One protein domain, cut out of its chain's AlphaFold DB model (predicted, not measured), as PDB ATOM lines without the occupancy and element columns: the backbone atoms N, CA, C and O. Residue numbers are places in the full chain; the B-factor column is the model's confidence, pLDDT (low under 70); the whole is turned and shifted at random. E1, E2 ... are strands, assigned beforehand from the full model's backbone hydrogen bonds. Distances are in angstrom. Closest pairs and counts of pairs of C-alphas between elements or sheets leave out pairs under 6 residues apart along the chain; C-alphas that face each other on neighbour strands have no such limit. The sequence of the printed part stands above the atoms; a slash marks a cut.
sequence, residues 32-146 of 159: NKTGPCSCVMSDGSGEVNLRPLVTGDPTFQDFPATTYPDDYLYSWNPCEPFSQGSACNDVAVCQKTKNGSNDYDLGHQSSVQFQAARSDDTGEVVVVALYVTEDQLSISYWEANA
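Overview. This is residues 32 to 146 of the 159 residues of an uncharacterized protein of Branchiostoma floridae (UniProt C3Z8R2). Two twisted sheets, E3 E4 E7 E8 and E9 E10 E11, lie toward opposite ends of an elongated body and are only partly face to face, as a partial sandwich with crossed strands; they come closest where the last residues of E8 meet the end of the long hairpin E10-E11. Each sheet has a small hairpin packed on it: E5-E6 on the first, through E6 and E8, and E1-E2 over one face of the second, near E9. The printed part has 115 residues with eleven named strands, E1 to E11 in order along the chain, and no named helix; the class is all strand, though under half of the residues, 55 of 115, are in named strands. The strands pair antiparallel in four sheets, in the orders E3 E4 E7 E8, E9 E10 E11, E1 E2 and E5 E6. The whole is compact, with a radius of gyration of the C-alphas of 14.8 A, yet its outline is elongated, spanning 46 by 29 by 28 A.

Arrangement. The largest sheet runs E3, residues 60 to 64, E4, residues 72 to 76, E7, residues 93 to 97, and E8, residues 103 to 107; E3 and E8 are its edge strands. From edge to edge its strands' lines turn by 64 degrees. The hairpin E3 and E4 has N 63 and O 74 within hydrogen-bond range at 2.9 A; between E4 and E7, N 75 and O 94 are 2.8 A apart; in the hairpin E7 and E8, N 104 and O 95 are 2.8 A apart. The hairpin of E5, residues 82 to 84, and E6, residues 88 to 91, has N 84 and O 88 at 2.9 A. E6 has 7 pairs of C-alphas within 8 A of E8, the closest those of Cys 88 and Asp 105, 4.8 A. The other large sheet holds E9, residues 113 to 118, E10, residues 125 to 132, and E11, residues 139 to 145. It is a meander, each strand the antiparallel neighbour of the one before, with N 115 and O 128 at 2.9 A and N 129 and O 142 at 2.8 A. It is twisted, its C-alphas lying up to 4.2 A off the best plane. With the largest sheet it forms a sandwich, two sheets face to face, with their strands at 75 degrees; the facing parts are 10.6 A centre to centre. The closest C-alphas of E8 and E10 are those of Gly 107 and Val 132, 4.2 A. E1, residues 38 to 41, and E2, residues 47 to 49, form a hairpin with N 48 and O 39 at 2.8 A. The closest C-alphas of E1 and E9 are those of Cys 39 and Phe 114, 7.0 A, while E2 and E10 are only just apart, at 8.3 A.

Along the chain. E3 begins at C-alpha 60, (119.451, 156.196, 83.096), and measures 10.7 A; E4, E7 and E8 measure 13.3, 13.9 and 12.5 A. E10, the longest strand, measures 23.0 A, E11 19.7 A and E9 17.2 A. E11 ends at C-alpha 145, (135.487, 150.170, 88.182). E1 begins at C-alpha 38, (135.542, 161.966, 78.550), and residues 32 to 33 pair antiparallel with residues 39 to 40 of E1. E2, E5 and E6 are short.

Size, cuts and confidence. The C-alphas farthest apart are those of Gly 44 and Ser 101, 46.6 A. The printed part has no cut and no long link; the link E2 to E3, with 10 residues between them, is short. The mean pLDDT of the printed part is 94.9, and no printed residue is under 70.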
ATOM      1  N   ASN A  32     142.516 163.425  83.063       96.50
ATOM      2  CA  ASN A  32     142.471 164.797  82.584       96.50
ATOM      3  C   ASN A  32     141.258 164.969  81.671       96.50
ATOM      4  O   ASN A  32     141.222 164.414  80.573       96.50
ATOM      5  N   LYS A  33     140.261 165.727  82.138       96.62
ATOM      6  CA  LYS A  33     139.014 166.007  81.415       96.62
ATOM      7  C   LYS A  33     139.298 166.515  79.996       96.62
ATOM      8  O   LYS A  33     139.970 167.529  79.823       96.62
ATOM      9  N   THR A  34     138.748 165.833  78.992       97.00
ATOM     10  CA  THR A  34     138.826 166.225  77.571       97.00
ATOM     11  C   THR A  34     137.494 166.731  77.026       97.00
ATOM     12  O   THR A  34     137.463 167.409  76.002       97.00
ATOM     13  N   GLY A  35     136.395 166.452  77.726       94.19
ATOM     14  CA  GLY A  35     135.053 166.856  77.336       94.19
ATOM     15  C   GLY A  35     134.055 166.722  78.485       94.19
ATOM     16  O   GLY A  35     134.453 166.483  79.628       94.19
ATOM     17  N   PRO A  36     132.748 166.877  78.215       92.31
ATOM     18  CA  PRO A  36     131.717 166.723  79.238       92.31
ATOM     19  C   PRO A  36     131.614 165.285  79.759       92.31
ATOM     20  O   PRO A  36     131.108 165.092  80.851       92.31
ATOM     21  N   CYS A  37     132.098 164.287  79.020       95.06
ATOM     22  CA  CYS A  37     131.957 162.882  79.404       95.06
ATOM     23  C   CYS A  37     133.148 162.010  79.017       95.06
ATOM     24  O   CYS A  37     133.019 160.808  78.780       95.06
ATOM     25  N   SER A  38     134.310 162.642  78.911       96.75
ATOM     26  CA  SER A  38     135.542 161.966  78.550       96.75
ATOM     27  C   SER A  38     136.735 162.574  79.267       96.75
ATOM     28  O   SER A  38     136.774 163.779  79.555       96.75
ATOM     29  N   CYS A  39     137.722 161.733  79.542       97.50
ATOM     30  CA  CYS A  39     138.991 162.140  80.118       97.50
ATOM     31  C   CYS A  39     140.111 161.178  79.703       97.50
ATOM     32  O   CYS A  39     139.868 160.016  79.389       97.50
ATOM     33  N   VAL A  40     141.348 161.672  79.676       97.31
ATOM     34  CA  VAL A  40     142.537 160.884  79.322       97.31
ATOM     35  C   VAL A  40     143.354 160.602  80.574       97.31
ATOM     36  O   VAL A  40     143.694 161.524  81.321       97.31
ATOM     37  N   MET A  41     143.680 159.331  80.786       95.81
ATOM     38  CA  MET A  41     144.435 158.863  81.945       95.81
ATOM     39  C   MET A  41     145.897 159.326  81.876       95.81
ATOM     40  O   MET A  41     146.548 159.224  80.832       95.81
ATOM     41  N   SER A  42     146.435 159.821  82.993       94.75
ATOM     42  CA  SER A  42     147.803 160.359  83.070       94.75
ATOM     43  C   SER A  42     148.904 159.311  82.898       94.75
ATOM     44  O   SER A  42     150.024 159.662  82.532       94.75
ATOM     45  N   ASP A  43     148.588 158.034  83.109       92.19
ATOM     46  CA  ASP A  43     149.504 156.903  82.945       92.19
ATOM     47  C   ASP A  43     149.597 156.381  81.501       92.19
ATOM     48  O   ASP A  43     150.333 155.431  81.228       92.19
ATOM     49  N   GLY A  44     148.858 156.990  80.568       92.88
ATOM     50  CA  GLY A  44     148.846 156.600  79.160       92.88
ATOM     51  C   GLY A  44     148.004 155.361  78.843       92.88
ATOM     52  O   GLY A  44     148.050 154.896  77.706       92.88
ATOM     53  N   SER A  45     147.218 154.841  79.795       90.38
ATOM     54  CA  SER A  45     146.317 153.694  79.572       90.38
ATOM     55  C   SER A  45     145.184 153.976  78.579       90.38
ATOM     56  O   SER A  45     144.609 153.042  78.022       90.38
ATOM     57  N   GLY A  46     144.906 155.252  78.298       93.44
ATOM     58  CA  GLY A  46     144.015 155.675  77.225       93.44
ATOM     59  C   GLY A  46     142.961 156.678  77.675       93.44
ATOM     60  O   GLY A  46     143.152 157.436  78.629       93.44
ATOM     61  N   GLU A  47     141.860 156.701  76.930       95.75
ATOM     62  CA  GLU A  47     140.709 157.563  77.177       95.75
ATOM     63  C   GLU A  47     139.589 156.776  77.863       95.75
ATOM     64  O   GLU A  47     139.193 155.703  77.406       95.75
ATOM     65  N   VAL A  48     139.033 157.352  78.925       95.19
ATOM     66  CA  VAL A  48     137.722 156.976  79.448       95.19
ATOM     67  C   VAL A  48     136.691 157.798  78.698       95.19
ATOM     68  O   VAL A  48     136.690 159.024  78.790       95.19
ATOM     69  N   ASN A  49     135.822 157.130  77.945       95.81
ATOM     70  CA  ASN A  49     134.794 157.768  77.132       95.81
ATOM     71  C   ASN A  49     133.424 157.184  77.483       95.81
ATOM     72  O   ASN A  49     133.161 156.013  77.214       95.81
ATOM     73  N   LEU A  50     132.553 158.005  78.075       95.62
ATOM     74  CA  LEU A  50     131.213 157.586  78.497       95.62
ATOM     75  C   LEU A  50     130.165 157.720  77.389       95.62
ATOM     76  O   LEU A  50     129.032 157.281  77.563       95.62
ATOM     77  N   ARG A  51     130.517 158.293  76.233       95.88
ATOM     78  CA  ARG A  51     129.582 158.490  75.118       95.88
ATOM     79  C   ARG A  51     128.893 157.210  74.632       95.88
ATOM     80  O   ARG A  51     127.709 157.297  74.326       95.88
ATOM     81  N   PRO A  52     129.547 156.032  74.592       95.56
ATOM     82  CA  PRO A  52     128.874 154.782  74.240       95.56
ATOM     83  C   PRO A  52     127.746 154.373  75.198       95.56
ATOM     84  O   PRO A  52     126.919 153.551  74.821       95.56
ATOM     85  N   LEU A  53     127.708 154.920  76.420       94.19
ATOM     86  CA  LEU A  53     126.622 154.663  77.367       94.19
ATOM     87  C   LEU A  53     125.360 155.457  77.027       94.19
ATOM     88  O   LEU A  53     124.278 155.065  77.450       94.19
ATOM     89  N   VAL A  54     125.481 156.558  76.276       95.25
ATOM     90  CA  VAL A  54     124.355 157.447  75.977       95.25
ATOM     91  C   VAL A  54     123.365 156.742  75.059       95.25
ATOM     92  O   VAL A  54     123.674 156.437  73.908       95.25
ATOM     93  N   THR A  55     122.159 156.501  75.570       94.69
ATOM     94  CA  THR A  55     121.092 155.790  74.840       94.69
ATOM     95  C   THR A  55     119.737 156.499  74.882       94.69
ATOM     96  O   THR A  55     118.833 156.112  74.142       94.69
ATOM     97  N   GLY A  56     119.594 157.551  75.691       92.19
ATOM     98  CA  GLY A  56     118.343 158.285  75.862       92.19
ATOM     99  C   GLY A  56     118.527 159.606  76.603       92.19
ATOM    100  O   GLY A  56     119.653 160.034  76.859       92.19
ATOM    101  N   ASP A  57     117.404 160.232  76.948       94.12
ATOM    102  CA  ASP A  57     117.338 161.540  77.601       94.12
ATOM    103  C   ASP A  57     116.311 161.515  78.756       94.12
ATOM    104  O   ASP A  57     115.114 161.697  78.510       94.12
ATOM    105  N   PRO A  58     116.726 161.214  80.007       96.75
ATOM    106  CA  PRO A  58     118.075 160.818  80.430       96.75
ATOM    107  C   PRO A  58     118.416 159.366  80.049       96.75
ATOM    108  O   PRO A  58     117.535 158.523  79.891       96.75
ATOM    109  N   THR A  59     119.712 159.047  79.952       97.00
ATOM    110  CA  THR A  59     120.187 157.682  79.645       97.00
ATOM    111  C   THR A  59     119.762 156.665  80.703       97.00
ATOM    112  O   THR A  59     119.297 155.576  80.372       97.00
ATOM    113  N   PHE A  60     119.915 157.011  81.980       97.31
ATOM    114  CA  PHE A  60     119.451 156.196  83.096       97.31
ATOM    115  C   PHE A  60     118.301 156.943  83.749       97.31
ATOM    116  O   PHE A  60     118.525 157.991  84.343       97.31
ATOM    117  N   GLN A  61     117.076 156.438  83.612       97.56
ATOM    118  CA  GLN A  61     115.879 157.111  84.105       97.56
ATOM    119  C   GLN A  61     115.245 156.340  85.262       97.56
ATOM    120  O   GLN A  61     114.987 155.144  85.144       97.56
ATOM    121  N   ASP A  62     114.938 157.053  86.346       97.19
ATOM    122  CA  ASP A  62     114.108 156.577  87.456       97.19
ATOM    123  C   ASP A  62     114.595 155.287  88.140       97.19
ATOM    124  O   ASP A  62     113.802 154.430  88.543       97.19
ATOM    125  N   PHE A  63     115.907 155.145  88.312       97.50
ATOM    126  CA  PHE A  63     116.486 154.001  89.009       97.50
ATOM    127  C   PHE A  63     116.330 154.149  90.531       97.50
ATOM    128  O   PHE A  63     116.655 155.204  91.080       97.50
ATOM    129  N   PRO A  64     115.858 153.117  91.252       97.44
ATOM    130  CA  PRO A  64     115.833 153.137  92.711       97.44
ATOM    131  C   PRO A  64     117.235 152.907  93.291       97.44
ATOM    132  O   PRO A  64     118.035 152.160  92.723       97.44
ATOM    133  N   ALA A  65     117.514 153.473  94.468       95.38
ATOM    134  CA  ALA A  65     118.730 153.148  95.207       95.38
ATOM    135  C   ALA A  65     118.716 151.678  95.669       95.38
ATOM    136  O   ALA A  65     117.778 151.226  96.330       95.38
ATOM    137  N   THR A  66     119.769 150.926  95.335       95.00
ATOM    138  CA  THR A  66     119.892 149.497  95.678       95.00
ATOM    139  C   THR A  66     120.817 149.239  96.862       95.00
ATOM    140  O   THR A  66     120.563 148.322  97.638       95.00
ATOM    141  N   THR A  67     121.882 150.032  97.018       93.19
ATOM    142  CA  THR A  67     122.868 149.867  98.104       93.19
ATOM    143  C   THR A  67     122.323 150.369  99.437       93.19
ATOM    144  O   THR A  67     122.404 149.674 100.448       93.19
ATOM    145  N   TYR A  68     121.718 151.557  99.422       94.50
ATOM    146  CA  TYR A  68     121.046 152.163 100.569       94.50
ATOM    147  C   TYR A  68     119.631 152.557 100.139       94.50
ATOM    148  O   TYR A  68     119.444 153.660  99.634       94.50
ATOM    149  N   PRO A  69     118.649 151.643 100.254       95.38
ATOM    150  CA  PRO A  69     117.296 151.907  99.785       95.38
ATOM    151  C   PRO A  69     116.673 153.132 100.456       95.38
ATOM    152  O   PRO A  69     116.726 153.278 101.679       95.38
ATOM    153  N   ASP A  70     116.032 153.972  99.651       95.56
ATOM    154  CA  ASP A  70     115.321 155.173 100.076       95.56
ATOM    155  C   ASP A  70     113.996 155.327  99.306       95.56
ATOM    156  O   ASP A  70     113.586 154.430  98.561       95.56
ATOM    157  N   ASP A  71     113.300 156.449  99.506       96.06
ATOM    158  CA  ASP A  71     112.018 156.765  98.863       96.06
ATOM    159  C   ASP A  71     112.145 157.622  97.596       96.06
ATOM    160  O   ASP A  71     111.178 158.266  97.165       96.06
ATOM    161  N   TYR A  72     113.314 157.574  96.957       98.12
ATOM    162  CA  TYR A  72     113.617 158.340  95.761       98.12
ATOM    163  C   TYR A  72     113.883 157.450  94.543       98.12
ATOM    164  O   TYR A  72     114.056 156.232  94.627       98.12
ATOM    165  N   LEU A  73     113.847 158.096  93.384       98.25
ATOM    166  CA  LEU A  73     114.263 157.578  92.092       98.25
ATOM    167  C   LEU A  73     115.292 158.548  91.515       98.25
ATOM    168  O   LEU A  73     115.146 159.763  91.661       98.25
ATOM    169  N   TYR A  74     116.311 158.004  90.865       98.19
ATOM    170  CA  TYR A  74     117.467 158.742  90.381       98.19
ATOM    171  C   TYR A  74     117.571 158.625  88.867       98.19
ATOM    172  O   TYR A  74     117.502 157.528  88.309       98.19
ATOM    173  N   SER A  75     117.765 159.766  88.219       98.25
ATOM    174  CA  SER A  75     118.007 159.867  86.788       98.25
ATOM    175  C   SER A  75     119.376 160.496  86.535       98.25
ATOM    176  O   SER A  75     119.736 161.468  87.197       98.25
ATOM    177  N   TRP A  76     120.135 159.965  85.578       98.12
ATOM    178  CA  TRP A  76     121.472 160.448  85.223       98.12
ATOM    179  C   TRP A  76     121.716 160.362  83.715       98.12
ATOM    180  O   TRP A  76     121.307 159.402  83.053       98.12
ATOM    181  N   ASN A  77     122.429 161.353  83.180       97.56
ATOM    182  CA  ASN A  77     122.911 161.347  81.808       97.56
ATOM    183  C   ASN A  77     124.407 161.733  81.778       97.56
ATOM    184  O   ASN A  77     124.756 162.796  82.284       97.56
ATOM    185  N   PRO A  78     125.315 160.899  81.229       94.81
ATOM    186  CA  PRO A  78     126.760 161.129  81.349       94.81
ATOM    187  C   PRO A  78     127.314 162.291  80.521       94.81
ATOM    188  O   PRO A  78     128.370 162.808  80.876       94.81
ATOM    189  N   CYS A  79     126.690 162.647  79.394       95.81
ATOM    190  CA  CYS A  79     127.282 163.555  78.397       95.81
ATOM    191  C   CYS A  79     126.461 164.799  78.096       95.81
ATOM    192  O   CYS A  79     127.037 165.845  77.790       95.81
ATOM    193  N   GLU A  80     125.141 164.668  78.115       96.06
ATOM    194  CA  GLU A  80     124.218 165.702  77.674       96.06
ATOM    195  C   GLU A  80     123.309 166.047  78.851       96.06
ATOM    196  O   GLU A  80     122.819 165.134  79.519       96.06
ATOM    197  N   PRO A  81     123.118 167.339  79.153       97.44
ATOM    198  CA  PRO A  81     122.195 167.721  80.204       97.44
ATOM    199  C   PRO A  81     120.761 167.376  79.792       97.44
ATOM    200  O   PRO A  81     120.429 167.367  78.607       97.44
ATOM    201  N   PHE A  82     119.910 167.122  80.781       98.06
ATOM    202  CA  PHE A  82     118.497 166.830  80.583       98.06
ATOM    203  C   PHE A  82     117.626 167.689  81.495       98.06
ATOM    204  O   PHE A  82     118.102 168.325  82.437       98.06
ATOM    205  N   SER A  83     116.325 167.717  81.214       97.56
ATOM    206  CA  SER A  83     115.337 168.371  82.077       97.56
ATOM    207  C   SER A  83     114.225 167.397  82.445       97.56
ATOM    208  O   SER A  83     113.747 166.636  81.605       97.56
ATOM    209  N   GLN A  84     113.805 167.411  83.706       95.50
ATOM    210  CA  GLN A  84     112.786 166.515  84.237       95.50
ATOM    211  C   GLN A  84     112.031 167.205  85.373       95.50
ATOM    212  O   GLN A  84     112.641 167.769  86.267       95.50
ATOM    213  N   GLY A  85     110.704 167.104  85.398       94.12
ATOM    214  CA  GLY A  85     109.936 167.687  86.498       94.12
ATOM    215  C   GLY A  85     110.011 169.215  86.511       94.12
ATOM    216  O   GLY A  85     109.864 169.847  85.466       94.12
ATOM    217  N   SER A  86     110.149 169.800  87.699       94.94
ATOM    218  CA  SER A  86     110.017 171.243  87.926       94.94
ATOM    219  C   SER A  86     111.305 171.931  88.389       94.94
ATOM    220  O   SER A  86     111.522 173.098  88.058       94.94
ATOM    221  N   ALA A  87     112.166 171.226  89.118       95.69
ATOM    222  CA  ALA A  87     113.425 171.709  89.673       95.69
ATOM    223  C   ALA A  87     114.647 171.256  88.857       95.69
ATOM    224  O   ALA A  87     115.608 172.014  88.755       95.69
ATOM    225  N   CYS A  88     114.616 170.078  88.232       97.50
ATOM    226  CA  CYS A  88     115.726 169.586  87.417       97.50
ATOM    227  C   CYS A  88     115.676 170.165  85.994       97.50
ATOM    228  O   CYS A  88     115.057 169.590  85.096       97.50
ATOM    229  N   ASN A  89     116.346 171.298  85.780       97.31
ATOM    230  CA  ASN A  89     116.468 171.953  84.479       97.31
ATOM    231  C   ASN A  89     117.942 172.001  84.059       97.31
ATOM    232  O   ASN A  89     118.762 172.532  84.802       97.31
ATOM    233  N   ASP A  90     118.263 171.480  82.874       97.50
ATOM    234  CA  ASP A  90     119.638 171.446  82.341       97.50
ATOM    235  C   ASP A  90     120.653 170.763  83.295       97.50
ATOM    236  O   ASP A  90     121.778 171.230  83.502       97.50
ATOM    237  N   VAL A  91     120.242 169.647  83.912       98.19
ATOM    238  CA  VAL A  91     121.022 168.907  84.921       98.19
ATOM    239  C   VAL A  91     121.685 167.659  84.338       98.19
ATOM    240  O   VAL A  91     121.255 167.122  83.320       98.19
ATOM    241  N   ALA A  92     122.723 167.161  85.008       98.12
ATOM    242  CA  ALA A  92     123.303 165.844  84.744       98.12
ATOM    243  C   ALA A  92     122.701 164.757  85.638       98.12
ATOM    244  O   ALA A  92     122.643 163.601  85.225       98.12
ATOM    245  N   VAL A  93     122.270 165.107  86.856       98.31
ATOM    246  CA  VAL A  93     121.673 164.180  87.826       98.31
ATOM    247  C   VAL A  93     120.420 164.811  88.422       98.31
ATOM    248  O   VAL A  93     120.443 165.949  88.883       98.31
ATOM    249  N   CYS A  94     119.333 164.046  88.452       98.38
ATOM    250  CA  CYS A  94     118.075 164.444  89.068       98.38
ATOM    251  C   CYS A  94     117.605 163.363  90.038       98.38
ATOM    252  O   CYS A  94     117.652 162.172  89.725       98.38
ATOM    253  N   GLN A  95     117.096 163.777  91.190       98.06
ATOM    254  CA  GLN A  95     116.395 162.913  92.130       98.06
ATOM    255  C   GLN A  95     114.923 163.303  92.158       98.06
ATOM    256  O   GLN A  95     114.596 164.483  92.168       98.06
ATOM    257  N   LYS A  96     114.013 162.332  92.222       97.50
ATOM    258  CA  LYS A  96     112.592 162.601  92.467       97.50
ATOM    259  C   LYS A  96     112.008 161.672  93.508       97.50
ATOM    260  O   LYS A  96     112.457 160.537  93.660       97.50
ATOM    261  N   THR A  97     110.981 162.124  94.214       97.25
ATOM    262  CA  THR A  97     110.219 161.252  95.114       97.25
ATOM    263  C   THR A  97     109.496 160.171  94.305       97.25
ATOM    264  O   THR A  97     109.024 160.422  93.196       97.25
ATOM    265  N   LYS A  98     109.349 158.955  94.849       95.06
ATOM    266  CA  LYS A  98     108.666 157.843  94.145       95.06
ATOM    267  C   LYS A  98     107.225 158.151  93.722       95.06
ATOM    268  O   LYS A  98     106.739 157.601  92.741       95.06
ATOM    269  N   ASN A  99     106.534 159.020  94.458       93.00
ATOM    270  CA  ASN A  99     105.188 159.494  94.118       93.00
ATOM    271  C   ASN A  99     105.184 160.630  93.068       93.00
ATOM    272  O   ASN A  99     104.112 161.113  92.718       93.00
ATOM    273  N   GLY A 100     106.355 161.081  92.606       91.25
ATOM    274  CA  GLY A 100     106.530 162.141  91.614       91.25
ATOM    275  C   GLY A 100     106.167 163.548  92.094       91.25
ATOM    276  O   GLY A 100     106.040 164.439  91.262       91.25
ATOM    277  N   SER A 101     105.955 163.758  93.398       94.00
ATOM    278  CA  SER A 101     105.510 165.053  93.924       94.00
ATOM    279  C   SER A 101     106.603 166.114  93.960       94.00
ATOM    280  O   SER A 101     106.281 167.290  93.840       94.00
ATOM    281  N   ASN A 102     107.858 165.712  94.170       96.81
ATOM    282  CA  ASN A 102     108.999 166.619  94.223       96.81
ATOM    283  C   ASN A 102     110.159 166.055  93.410       96.81
ATOM    284  O   ASN A 102     110.349 164.835  93.345       96.81
ATOM    285  N   ASP A 103     110.962 166.959  92.871       97.38
ATOM    286  CA  ASP A 103     112.225 166.670  92.219       97.38
ATOM    287  C   ASP A 103     113.311 167.643  92.705       97.38
ATOM    288  O   ASP A 103     113.006 168.726  93.207       97.38
ATOM    289  N   TYR A 104     114.564 167.203  92.639       97.56
ATOM    290  CA  TYR A 104     115.727 167.869  93.210       97.56
ATOM    291  C   TYR A 104     116.900 167.762  92.236       97.56
ATOM    292  O   TYR A 104     117.291 166.658  91.839       97.56
ATOM    293  N   ASP A 105     117.461 168.915  91.874       98.06
ATOM    294  CA  ASP A 105     118.734 169.007  91.163       98.06
ATOM    295  C   ASP A 105     119.862 168.463  92.052       98.06
ATOM    296  O   ASP A 105     120.015 168.881  93.201       98.06
ATOM    297  N   LEU A 106     120.632 167.512  91.518       98.12
ATOM    298  CA  LEU A 106     121.796 166.925  92.182       98.12
ATOM    299  C   LEU A 106     123.113 167.195  91.439       98.12
ATOM    300  O   LEU A 106     124.150 166.630  91.800       98.12
ATOM    301  N   GLY A 107     123.099 168.045  90.418       97.94
ATOM    302  CA  GLY A 107     124.296 168.563  89.778       97.94
ATOM    303  C   GLY A 107     124.173 168.720  88.270       97.94
ATOM    304  O   GLY A 107     123.464 167.981  87.584       97.94
ATOM    305  N   HIS A 108     124.951 169.661  87.739       97.88
ATOM    306  CA  HIS A 108     124.908 170.046  86.329       97.88
ATOM    307  C   HIS A 108     126.042 169.446  85.503       97.88
ATOM    308  O   HIS A 108     127.174 169.309  85.975       97.88
ATOM    309  N   GLN A 109     125.786 169.214  84.213       95.94
ATOM    310  CA  GLN A 109     126.798 168.715  83.275       95.94
ATOM    311  C   GLN A 109     127.998 169.670  83.149       95.94
ATOM    312  O   GLN A 109     129.139 169.240  82.983       95.94
ATOM    313  N   SER A 110     127.757 170.978  83.269       95.25
ATOM    314  CA  SER A 110     128.789 172.021  83.222       95.25
ATOM    315  C   SER A 110     129.813 171.906  84.361       95.25
ATOM    316  O   SER A 110     130.977 172.271  84.180       95.25
ATOM    317  N   SER A 111     129.411 171.343  85.505       96.69
ATOM    318  CA  SER A 111     130.245 171.214  86.704       96.69
ATOM    319  C   SER A 111     131.200 170.016  86.675       96.69
ATOM    320  O   SER A 111     132.140 169.985  87.469       96.69
ATOM    321  N   VAL A 112     130.998 169.063  85.752       97.31
ATOM    322  CA  VAL A 112     131.617 167.733  85.827       97.31
ATOM    323  C   VAL A 112     133.135 167.779  86.000       97.31
ATOM    324  O   VAL A 112     133.840 168.424  85.215       97.31
ATOM    325  N   GLN A 113     133.646 167.069  87.002       96.81
ATOM    326  CA  GLN A 113     135.075 166.841  87.223       96.81
ATOM    327  C   GLN A 113     135.378 165.350  87.186       96.81
ATOM    328  O   GLN A 113     134.581 164.552  87.667       96.81
ATOM    329  N   PHE A 114     136.541 164.984  86.650       96.69
ATOM    330  CA  PHE A 114     137.009 163.601  86.648       96.69
ATOM    331  C   PHE A 114     138.144 163.421  87.650       96.69
ATOM    332  O   PHE A 114     139.100 164.198  87.671       96.69
ATOM    333  N   GLN A 115     138.042 162.375  88.461       94.88
ATOM    334  CA  GLN A 115     139.098 161.902  89.345       94.88
ATOM    335  C   GLN A 115     139.405 160.446  89.009       94.88
ATOM    336  O   GLN A 115     138.525 159.703  88.580       94.88
ATOM    337  N   ALA A 116     140.657 160.046  89.191       94.25
ATOM    338  CA  ALA A 116     141.058 158.656  89.076       94.25
ATOM    339  C   ALA A 116     141.929 158.282  90.265       94.25
ATOM    340  O   ALA A 116     142.693 159.106  90.761       94.25
ATOM    341  N   ALA A 117     141.817 157.037  90.698       90.56
ATOM    342  CA  ALA A 117     142.670 156.475  91.727       90.56
ATOM    343  C   ALA A 117     143.038 155.043  91.355       90.56
ATOM    344  O   ALA A 117     142.278 154.344  90.682       90.56
ATOM    345  N   ARG A 118     144.222 154.621  91.795       89.38
ATOM    346  CA  ARG A 118     144.654 153.229  91.740       89.38
ATOM    347  C   ARG A 118     144.756 152.711  93.161       89.38
ATOM    348  O   ARG A 118     145.396 153.344  93.992       89.38
ATOM    349  N   SER A 119     144.131 151.573  93.425       84.62
ATOM    350  CA  SER A 119     144.314 150.851  94.678       84.62
ATOM    351  C   SER A 119     145.735 150.293  94.741       84.62
ATOM    352  O   SER A 119     146.146 149.555  93.843       84.62
ATOM    353  N   ASP A 120     146.476 150.622  95.799       82.19
ATOM    354  CA  ASP A 120     147.831 150.096  96.016       82.19
ATOM    355  C   ASP A 120     147.829 148.579  96.277       82.19
ATOM    356  O   ASP A 120     148.789 147.889  95.937       82.19
ATOM    357  N   ASP A 121     146.735 148.049  96.834       82.75
ATOM    358  CA  ASP A 121     146.614 146.640  97.219       82.75
ATOM    359  C   ASP A 121     146.179 145.745  96.052       82.75
ATOM    360  O   ASP A 121     146.687 144.635  95.880       82.75
ATOM    361  N   THR A 122     145.214 146.207  95.251       83.81
ATOM    362  CA  THR A 122     144.599 145.405  94.176       83.81
ATOM    363  C   THR A 122     145.065 145.811  92.783       83.81
ATOM    364  O   THR A 122     144.862 145.060  91.829       83.81
ATOM    365  N   GLY A 123     145.671 146.992  92.636       84.69
ATOM    366  CA  GLY A 123     145.968 147.599  91.337       84.69
ATOM    367  C   GLY A 123     144.726 148.074  90.573       84.69
ATOM    368  O   GLY A 123     144.860 148.556  89.448       84.69
ATOM    369  N   GLU A 124     143.532 147.948  91.164       87.69
ATOM    370  CA  GLU A 124     142.262 148.346  90.560       87.69
ATOM    371  C   GLU A 124     142.228 149.851  90.308       87.69
ATOM    372  O   GLU A 124     142.660 150.642  91.148       87.69
ATOM    373  N   VAL A 125     141.730 150.231  89.132       90.50
ATOM    374  CA  VAL A 125     141.571 151.629  88.738       90.50
ATOM    375  C   VAL A 125     140.102 152.000  88.834       90.50
ATOM    376  O   VAL A 125     139.253 151.382  88.187       90.50
ATOM    377  N   VAL A 126     139.843 153.052  89.603       92.44
ATOM    378  CA  VAL A 126     138.522 153.650  89.772       92.44
ATOM    379  C   VAL A 126     138.530 155.019  89.118       92.44
ATOM    380  O   VAL A 126     139.459 155.804  89.328       92.44
ATOM    381  N   VAL A 127     137.496 155.311  88.333       95.06
ATOM    382  CA  VAL A 127     137.272 156.639  87.757       95.06
ATOM    383  C   VAL A 127     135.951 157.185  88.262       95.06
ATOM    384  O   VAL A 127     134.919 156.525  88.172       95.06
ATOM    385  N   VAL A 128     136.001 158.406  88.787       95.69
ATOM    386  CA  VAL A 128     134.862 159.095  89.387       95.69
ATOM    387  C   VAL A 128     134.546 160.346  88.575       95.69
ATOM    388  O   VAL A 128     135.425 161.182  88.359       95.69
ATOM    389  N   ALA A 129     133.293 160.493  88.147       97.19
ATOM    390  CA  ALA A 129     132.755 161.735  87.600       97.19
ATOM    391  C   ALA A 129     131.918 162.433  88.677       97.19
ATOM    392  O   ALA A 129     130.940 161.859  89.147       97.19
ATOM    393  N   LEU A 130     132.296 163.647  89.077       97.50
ATOM    394  CA  LEU A 130     131.615 164.428  90.112       97.50
ATOM    395  C   LEU A 130     130.806 165.556  89.484       97.50
ATOM    396  O   LEU A 130     131.362 166.315  88.696       97.50
ATOM    397  N   TYR A 131     129.552 165.708  89.894       98.19
ATOM    398  CA  TYR A 131     128.661 166.796  89.502       98.19
ATOM    399  C   TYR A 131     128.234 167.568  90.747       98.19
ATOM    400  O   TYR A 131     128.052 166.993  91.820       98.19
ATOM    401  N   VAL A 132     128.085 168.877  90.606       97.88
ATOM    402  CA  VAL A 132     127.765 169.790  91.701       97.88
ATOM    403  C   VAL A 132     126.626 170.708  91.272       97.88
ATOM    404  O   VAL A 132     126.553 171.113  90.107       97.88
ATOM    405  N   THR A 133     125.728 171.016  92.203       97.62
ATOM    406  CA  THR A 133     124.644 171.989  92.012       97.62
ATOM    407  C   THR A 133     125.185 173.417  91.914       97.62
ATOM    408  O   THR A 133     126.298 173.712  92.365       97.62
ATOM    409  N   GLU A 134     124.417 174.339  91.330       93.81
ATOM    410  CA  GLU A 134     124.847 175.743  91.189       93.81
ATOM    411  C   GLU A 134     125.167 176.403  92.538       93.81
ATOM    412  O   GLU A 134     126.140 177.151  92.655       93.81
ATOM    413  N   ASP A 135     124.392 176.082  93.575       93.81
ATOM    414  CA  ASP A 135     124.586 176.573  94.942       93.81
ATOM    415  C   ASP A 135     125.752 175.901  95.692       93.81
ATOM    416  O   ASP A 135     126.091 176.319  96.800       93.81
ATOM    417  N   GLN A 136     126.385 174.888  95.087       92.25
ATOM    418  CA  GLN A 136     127.474 174.091  95.661       92.25
ATOM    419  C   GLN A 136     127.100 173.353  96.958       92.25
ATOM    420  O   GLN A 136     127.983 172.958  97.723       92.25
ATOM    421  N   LEU A 137     125.804 173.162  97.225       93.81
ATOM    422  CA  LEU A 137     125.324 172.485  98.431       93.81
ATOM    423  C   LEU A 137     125.172 170.976  98.245       93.81
ATOM    424  O   LEU A 137     125.235 170.244  99.234       93.81
ATOM    425  N   SER A 138     125.009 170.509  97.005       95.25
ATOM    426  CA  SER A 138     124.865 169.089  96.695       95.25
ATOM    427  C   SER A 138     125.922 168.629  95.702       95.25
ATOM    428  O   SER A 138     126.230 169.305  94.720       95.25
ATOM    429  N   ILE A 139     126.473 167.449  95.976       95.19
ATOM    430  CA  ILE A 139     127.436 166.761  95.121       95.19
ATOM    431  C   ILE A 139     126.873 165.377  94.826       95.19
ATOM    432  O   ILE A 139     126.519 164.639  95.747       95.19
ATOM    433  N   SER A 140     126.837 165.012  93.552       97.06
ATOM    434  CA  SER A 140     126.611 163.644  93.102       97.06
ATOM    435  C   SER A 140     127.863 163.124  92.408       97.06
ATOM    436  O   SER A 140     128.662 163.887  91.862       97.06
ATOM    437  N   TYR A 141     128.068 161.815  92.453       95.62
ATOM    438  CA  TYR A 141     129.175 161.192  91.751       95.62
ATOM    439  C   TYR A 141     128.734 159.901  91.078       95.62
ATOM    440  O   TYR A 141     127.857 159.186  91.559       95.62
ATOM    441  N   TRP A 142     129.370 159.624  89.951       95.69
ATOM    442  CA  TRP A 142     129.320 158.347  89.266       95.69
ATOM    443  C   TRP A 142     130.690 157.694  89.371       95.69
ATOM    444  O   TRP A 142     131.703 158.357  89.154       95.69
ATOM    445  N   GLU A 143     130.714 156.408  89.691       93.94
ATOM    446  CA  GLU A 143     131.929 155.616  89.833       93.94
ATOM    447  C   GLU A 143     131.926 154.474  88.813       93.94
ATOM    448  O   GLU A 143     130.949 153.728  88.711       93.94
ATOM    449  N   ALA A 144     133.029 154.319  88.081       91.38
ATOM    450  CA  ALA A 144     133.306 153.125  87.295       91.38
ATOM    451  C   ALA A 144     134.568 152.421  87.769       91.38
ATOM    452  O   ALA A 144     135.643 153.016  87.871       91.38
ATOM    453  N   ASN A 145     134.413 151.112  87.934       87.75
ATOM    454  CA  ASN A 145     135.487 150.170  88.182       87.75
ATOM    455  C   ASN A 145     135.872 149.512  86.854       87.75
ATOM    456  O   ASN A 145     135.021 148.974  86.134       87.75
ATOM    457  N   ALA A 146     137.150 149.603  86.484       80.31
ATOM    458  CA  ALA A 146     137.636 149.024  85.241       80.31
ATOM    459  C   ALA A 146     137.747 147.496  85.371       80.31
ATOM    460  O   ALA A 146     138.657 146.980  86.016       80.31
TER     461      ALA A 146